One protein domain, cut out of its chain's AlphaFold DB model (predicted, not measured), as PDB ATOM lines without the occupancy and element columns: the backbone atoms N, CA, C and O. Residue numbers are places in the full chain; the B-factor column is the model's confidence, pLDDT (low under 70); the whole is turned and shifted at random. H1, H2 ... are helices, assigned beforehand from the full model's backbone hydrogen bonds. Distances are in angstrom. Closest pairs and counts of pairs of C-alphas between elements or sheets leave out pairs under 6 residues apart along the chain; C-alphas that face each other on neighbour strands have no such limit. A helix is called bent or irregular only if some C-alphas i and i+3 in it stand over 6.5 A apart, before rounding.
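What this domain is: This is residues 2 to 48 of the 207 residues of an uncharacterized protein of Nippostrongylus brasiliensis (UniProt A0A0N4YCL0). A long, loose U: helix H1 runs one way, a loop turns at one end, and the longer, gently bent H2 folds back alongside it with a gap between. Residues 42 to 48 stick out past the start of H1, and residues 15 to 20 stand free at the turn. The 47 printed residues hold two named helices, H1 then H2, and no named strand; the class is all helix. The whole is loose, with a radius of gyration of the C-alphas of 13.0 A, a rod spanning 42 by 18 by 9 A.

Where its parts are: H1, residues 2 to 15, runs 19.5 A from C-alpha 2 at (10.039, 31.110, 6.325); it is neither bent nor irregular, but only just: C-alphas 9 and 12 are 6.2 A apart. H2, residues 23 to 46, was assigned as one helix by its hydrogen bonds but is bent, C-alphas 31 and 34 being 6.9 A apart. Its arms are H2a, residues 23 to 31, 12.3 A, and H2b, residues 34 to 46, 18.0 A, ending at C-alpha 46 (10.510, 41.432, 18.325).

How they stand to each other: H1 and H2a are near each other, with 8 pairs of C-alphas within 10 A. H1 and H2b are close but not clearly touching; their closest C-alphas, of Leu 2 and Met 37, are 7.8 A apart. They run opposite ways at a shallow tilt of 34 degrees, only just short of steep. H2a and H2b stand at a shallow tilt of 30 degrees. Every O i to N i+4 pair is within hydrogen-bond range in H2a and H2b, and 8 of 10 in H1.

The domain as a whole: The farthest C-alphas, of Ser 19 and Asn 48, are 41.9 A apart. The printed part has no cut, and the link from H1 to H2 is short, 7 residues. Mean pLDDT of the printed part is 71.4; 22 residues are under 70, among them 13 to 22.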
ATOM      1  N   LEU A   2      11.503  30.935   6.517       54.69
ATOM      2  CA  LEU A   2      10.039  31.110   6.325       54.69
ATOM      3  C   LEU A   2       9.496  30.171   5.236       54.69
ATOM      4  O   LEU A   2       8.602  29.374   5.497       54.69
ATOM      5  N   VAL A   3      10.156  30.179   4.075       56.69
ATOM      6  CA  VAL A   3       9.896  29.260   2.954       56.69
ATOM      7  C   VAL A   3      10.044  27.799   3.383       56.69
ATOM      8  O   VAL A   3       9.232  26.971   3.016       56.69
ATOM      9  N   GLU A   4      11.012  27.474   4.241       58.34
ATOM     10  CA  GLU A   4      11.226  26.098   4.716       58.34
ATOM     11  C   GLU A   4      10.148  25.623   5.696       58.34
ATOM     12  O   GLU A   4       9.780  24.455   5.660       58.34
ATOM     13  N   ARG A   5       9.617  26.493   6.570       65.06
ATOM     14  CA  ARG A   5       8.488  26.148   7.459       65.06
ATOM     15  C   ARG A   5       7.171  26.077   6.698       65.06
ATOM     16  O   ARG A   5       6.339  25.231   7.007       65.06
ATOM     17  N   TRP A   6       6.995  26.965   5.723       68.00
ATOM     18  CA  TRP A   6       5.876  26.925   4.790       68.00
ATOM     19  C   TRP A   6       5.913  25.630   3.977       68.00
ATOM     20  O   TRP A   6       4.986  24.836   4.061       68.00
ATOM     21  N   HIS A   7       7.042  25.326   3.333       68.31
ATOM     22  CA  HIS A   7       7.263  24.061   2.637       68.31
ATOM     23  C   HIS A   7       7.116  22.858   3.564       68.31
ATOM     24  O   HIS A   7       6.492  21.893   3.164       68.31
ATOM     25  N   LYS A   8       7.603  22.878   4.810       72.94
ATOM     26  CA  LYS A   8       7.388  21.762   5.751       72.94
ATOM     27  C   LYS A   8       5.927  21.559   6.155       72.94
ATOM     28  O   LYS A   8       5.603  20.451   6.554       72.94
ATOM     29  N   ARG A   9       5.071  22.584   6.072       67.19
ATOM     30  CA  ARG A   9       3.619  22.467   6.304       67.19
ATOM     31  C   ARG A   9       2.870  22.046   5.044       67.19
ATOM     32  O   ARG A   9       2.042  21.156   5.097       67.19
ATOM     33  N   VAL A  10       3.229  22.629   3.909       70.25
ATOM     34  CA  VAL A  10       2.595  22.375   2.613       70.25
ATOM     35  C   VAL A  10       3.000  21.013   2.036       70.25
ATOM     36  O   VAL A  10       2.186  20.326   1.434       70.25
ATOM     37  N   LYS A  11       4.238  20.565   2.267       74.31
ATOM     38  CA  LYS A  11       4.772  19.290   1.767       74.31
ATOM     39  C   LYS A  11       4.052  18.047   2.309       74.31
ATOM     40  O   LYS A  11       3.788  17.182   1.489       74.31
ATOM     41  N   PRO A  12       3.728  17.891   3.609       70.25
ATOM     42  CA  PRO A  12       2.939  16.750   4.080       70.25
ATOM     43  C   PRO A  12       1.483  16.797   3.601       70.25
ATOM     44  O   PRO A  12       0.946  15.739   3.286       70.25
ATOM     45  N   GLU A  13       0.884  17.984   3.464       65.69
ATOM     46  CA  GLU A  13      -0.456  18.147   2.873       65.69
ATOM     47  C   GLU A  13      -0.471  17.743   1.388       65.69
ATOM     48  O   GLU A  13      -1.356  17.008   0.958       65.69
ATOM     49  N   LEU A  14       0.564  18.115   0.621       67.56
ATOM     50  CA  LEU A  14       0.780  17.695  -0.776       67.56
ATOM     51  C   LEU A  14       1.229  16.230  -0.927       67.56
ATOM     52  O   LEU A  14       0.972  15.598  -1.947       67.56
ATOM     53  N   ALA A  15       1.945  15.672   0.052       68.25
ATOM     54  CA  ALA A  15       2.459  14.302  -0.014       68.25
ATOM     55  C   ALA A  15       1.407  13.261   0.395       68.25
ATOM     56  O   ALA A  15       1.451  12.130  -0.087       68.25
ATOM     57  N   ARG A  16       0.453  13.629   1.259       60.34
ATOM     58  CA  ARG A  16      -0.695  12.782   1.632       60.34
ATOM     59  C   ARG A  16      -1.773  12.708   0.541       60.34
ATOM     60  O   ARG A  16      -2.671  11.882   0.643       60.34
ATOM     61  N   THR A  17      -1.675  13.512  -0.514       57.12
ATOM     62  CA  THR A  17      -2.732  13.759  -1.512       57.12
ATOM     63  C   THR A  17      -2.485  13.097  -2.873       57.12
ATOM     64  O   THR A  17      -2.880  13.618  -3.914       57.12
ATOM     65  N   LYS A  18      -1.920  11.879  -2.896       56.81
ATOM     66  CA  LYS A  18      -1.879  11.049  -4.122       56.81
ATOM     67  C   LYS A  18      -3.270  10.680  -4.682       56.81
ATOM     68  O   LYS A  18      -3.345  10.125  -5.770       56.81
ATOM     69  N   SER A  19      -4.362  11.030  -3.998       57.81
ATOM     70  CA  SER A  19      -5.736  10.911  -4.494       57.81
ATOM     71  C   SER A  19      -6.552  12.176  -4.171       57.81
ATOM     72  O   SER A  19      -7.094  12.295  -3.077       57.81
ATOM     73  N   GLY A  20      -6.639  13.127  -5.108       60.91
ATOM     74  CA  GLY A  20      -7.647  14.199  -5.087       60.91
ATOM     75  C   GLY A  20      -7.459  15.280  -4.017       60.91
ATOM     76  O   GLY A  20      -8.131  15.275  -2.988       60.91
ATOM     77  N   VAL A  21      -6.605  16.271  -4.288       63.12
ATOM     78  CA  VAL A  21      -6.619  17.528  -3.524       63.12
ATOM     79  C   VAL A  21      -7.962  18.215  -3.773       63.12
ATOM     80  O   VAL A  21      -8.253  18.615  -4.900       63.12
ATOM     81  N   ARG A  22      -8.778  18.395  -2.731       68.81
ATOM     82  CA  ARG A  22      -9.892  19.343  -2.810       68.81
ATOM     83  C   ARG A  22      -9.308  20.747  -2.847       68.81
ATOM     84  O   ARG A  22      -8.612  21.142  -1.915       68.81
ATOM     85  N   VAL A  23      -9.599  21.477  -3.924       76.69
ATOM     86  CA  VAL A  23      -9.180  22.872  -4.138       76.69
ATOM     87  C   VAL A  23      -9.458  23.727  -2.896       76.69
ATOM     88  O   VAL A  23      -8.605  24.515  -2.501       76.69
ATOM     89  N   ASP A  24     -10.576  23.467  -2.218       77.00
ATOM     90  CA  ASP A  24     -10.985  24.116  -0.968       77.00
ATOM     91  C   ASP A  24      -9.893  24.093   0.116       77.00
ATOM     92  O   ASP A  24      -9.576  25.125   0.695       77.00
ATOM     93  N   GLY A  25      -9.236  22.948   0.341       75.62
ATOM     94  CA  GLY A  25      -8.209  22.826   1.381       75.62
ATOM     95  C   GLY A  25      -6.930  23.603   1.057       75.62
ATOM     96  O   GLY A  25      -6.286  24.155   1.948       75.62
ATOM     97  N   LEU A  26      -6.567  23.697  -0.226       75.38
ATOM     98  CA  LEU A  26      -5.435  24.521  -0.655       75.38
ATOM     99  C   LEU A  26      -5.760  26.013  -0.517       75.38
ATOM    100  O   LEU A  26      -4.909  26.788  -0.073       75.38
ATOM    101  N   VAL A  27      -6.984  26.404  -0.875       82.62
ATOM    102  CA  VAL A  27      -7.480  27.775  -0.720       82.62
ATOM    103  C   VAL A  27      -7.496  28.170   0.757       82.62
ATOM    104  O   VAL A  27      -6.964  29.225   1.092       82.62
ATOM    105  N   ASP A  28      -7.962  27.298   1.653       82.44
ATOM    106  CA  ASP A  28      -7.929  27.534   3.101       82.44
ATOM    107  C   ASP A  28      -6.499  27.718   3.627       82.44
ATOM    108  O   ASP A  28      -6.230  28.625   4.422       82.44
ATOM    109  N   ILE A  29      -5.542  26.903   3.170       81.31
ATOM    110  CA  ILE A  29      -4.127  27.059   3.540       81.31
ATOM    111  C   ILE A  29      -3.598  28.422   3.078       81.31
ATOM    112  O   ILE A  29      -2.910  29.102   3.843       81.31
ATOM    113  N   LEU A  30      -3.921  28.842   1.852       82.25
ATOM    114  CA  LEU A  30      -3.486  30.126   1.297       82.25
ATOM    115  C   LEU A  30      -4.147  31.321   1.988       82.25
ATOM    116  O   LEU A  30      -3.459  32.306   2.239       82.25
ATOM    117  N   ILE A  31      -5.429  31.236   2.351       88.75
ATOM    118  CA  ILE A  31      -6.139  32.280   3.109       88.75
ATOM    119  C   ILE A  31      -5.516  32.454   4.499       88.75
ATOM    120  O   ILE A  31      -5.335  33.578   4.968       88.75
ATOM    121  N   ASN A  32      -5.128  31.352   5.145       85.19
ATOM    122  CA  ASN A  32      -4.529  31.381   6.479       85.19
ATOM    123  C   ASN A  32      -3.019  31.689   6.471       85.19
ATOM    124  O   ASN A  32      -2.431  31.937   7.528       85.19
ATOM    125  N   ALA A  33      -2.364  31.703   5.306       81.38
ATOM    126  CA  ALA A  33      -0.927  31.946   5.195       81.38
ATOM    127  C   ALA A  33      -0.500  33.355   5.644       81.38
ATOM    128  O   ALA A  33       0.409  33.450   6.475       81.38
ATOM    129  N   PRO A  34      -1.113  34.450   5.143       86.00
ATOM    130  CA  PRO A  34      -0.684  35.809   5.453       86.00
ATOM    131  C   PRO A  34      -0.679  36.152   6.947       86.00
ATOM    132  O   PRO A  34       0.354  36.645   7.405       86.00
ATOM    133  N   PRO A  35      -1.732  35.869   7.747       85.50
ATOM    134  CA  PRO A  35      -1.712  36.211   9.169       85.50
ATOM    135  C   PRO A  35      -0.641  35.421   9.935       85.50
ATOM    136  O   PRO A  35       0.063  35.993  10.763       85.50
ATOM    137  N   LEU A  36      -0.429  34.142   9.603       80.81
ATOM    138  CA  LEU A  36       0.628  33.323  10.213       80.81
ATOM    139  C   LEU A  36       2.034  33.803   9.831       80.81
ATOM    140  O   LEU A  36       2.966  33.747  10.638       80.81
ATOM    141  N   MET A  37       2.213  34.246   8.584       77.62
ATOM    142  CA  MET A  37       3.473  34.828   8.124       77.62
ATOM    143  C   MET A  37       3.746  36.171   8.799       77.62
ATOM    144  O   MET A  37       4.900  36.439   9.143       77.62
ATOM    145  N   GLU A  38       2.714  36.981   9.024       79.75
ATOM    146  CA  GLU A  38       2.826  38.257   9.726       79.75
ATOM    147  C   GLU A  38       3.135  38.060  11.212       79.75
ATOM    148  O   GLU A  38       4.041  38.707  11.730       79.75
ATOM    149  N   GLU A  39       2.494  37.109  11.890       80.75
ATOM    150  CA  GLU A  39       2.809  36.782  13.283       80.75
ATOM    151  C   GLU A  39       4.254  36.276  13.432       80.75
ATOM    152  O   GLU A  39       5.013  36.771  14.269       80.75
ATOM    153  N   ASP A  40       4.701  35.353  12.571       74.75
ATOM    154  CA  ASP A  40       6.091  34.877  12.573       74.75
ATOM    155  C   ASP A  40       7.069  36.015  12.216       74.75
ATOM    156  O   ASP A  40       8.172  36.084  12.768       74.75
ATOM    157  N   ARG A  41       6.674  36.960  11.347       76.00
ATOM    158  CA  ARG A  41       7.442  38.186  11.076       76.00
ATOM    159  C   ARG A  41       7.535  39.056  12.326       76.00
ATOM    160  O   ARG A  41       8.648  39.449  12.672       76.00
ATOM    161  N   ILE A  42       6.427  39.317  13.016       75.12
ATOM    162  CA  ILE A  42       6.361  40.117  14.246       75.12
ATOM    163  C   ILE A  42       7.207  39.471  15.345       75.12
ATOM    164  O   ILE A  42       8.057  40.151  15.914       75.12
ATOM    165  N   ILE A  43       7.064  38.166  15.592       72.06
ATOM    166  CA  ILE A  43       7.856  37.418  16.584       72.06
ATOM    167  C   ILE A  43       9.345  37.490  16.250       72.06
ATOM    168  O   ILE A  43      10.191  37.684  17.123       72.06
ATOM    169  N   LYS A  44       9.712  37.330  14.979       69.00
ATOM    170  CA  LYS A  44      11.121  37.388  14.588       69.00
ATOM    171  C   LYS A  44      11.662  38.813  14.544       69.00
ATOM    172  O   LYS A  44      12.869  38.974  14.707       69.00
ATOM    173  N   MET A  45      10.831  39.833  14.347       65.12
ATOM    174  CA  MET A  45      11.226  41.229  14.539       65.12
ATOM    175  C   MET A  45      11.413  41.539  16.024       65.12
ATOM    176  O   MET A  45      12.477  42.024  16.394       65.12
ATOM    177  N   SER A  46      10.452  41.186  16.879       66.31
ATOM    178  CA  SER A  46      10.510  41.432  18.325       66.31
ATOM    179  C   SER A  46      11.671  40.692  18.990       66.31
ATOM    180  O   SER A  46      12.353  41.243  19.851       66.31
ATOM    181  N   ARG A  47      11.980  39.474  18.527       65.12
ATOM    182  CA  ARG A  47      13.138  38.684  18.980       65.12
ATOM    183  C   ARG A  47      14.439  38.990  18.228       65.12
ATOM    184  O   ARG A  47      15.451  38.344  18.493       65.12
ATOM    185  N   ASN A  48      14.448  39.939  17.288       62.50
ATOM    186  CA  ASN A  48      15.615  40.292  16.463       62.50
ATOM    187  C   ASN A  48      16.220  39.125  15.635       62.50
ATOM    188  O   ASN A  48      17.416  39.131  15.329       62.50
TER     189      ASN A  48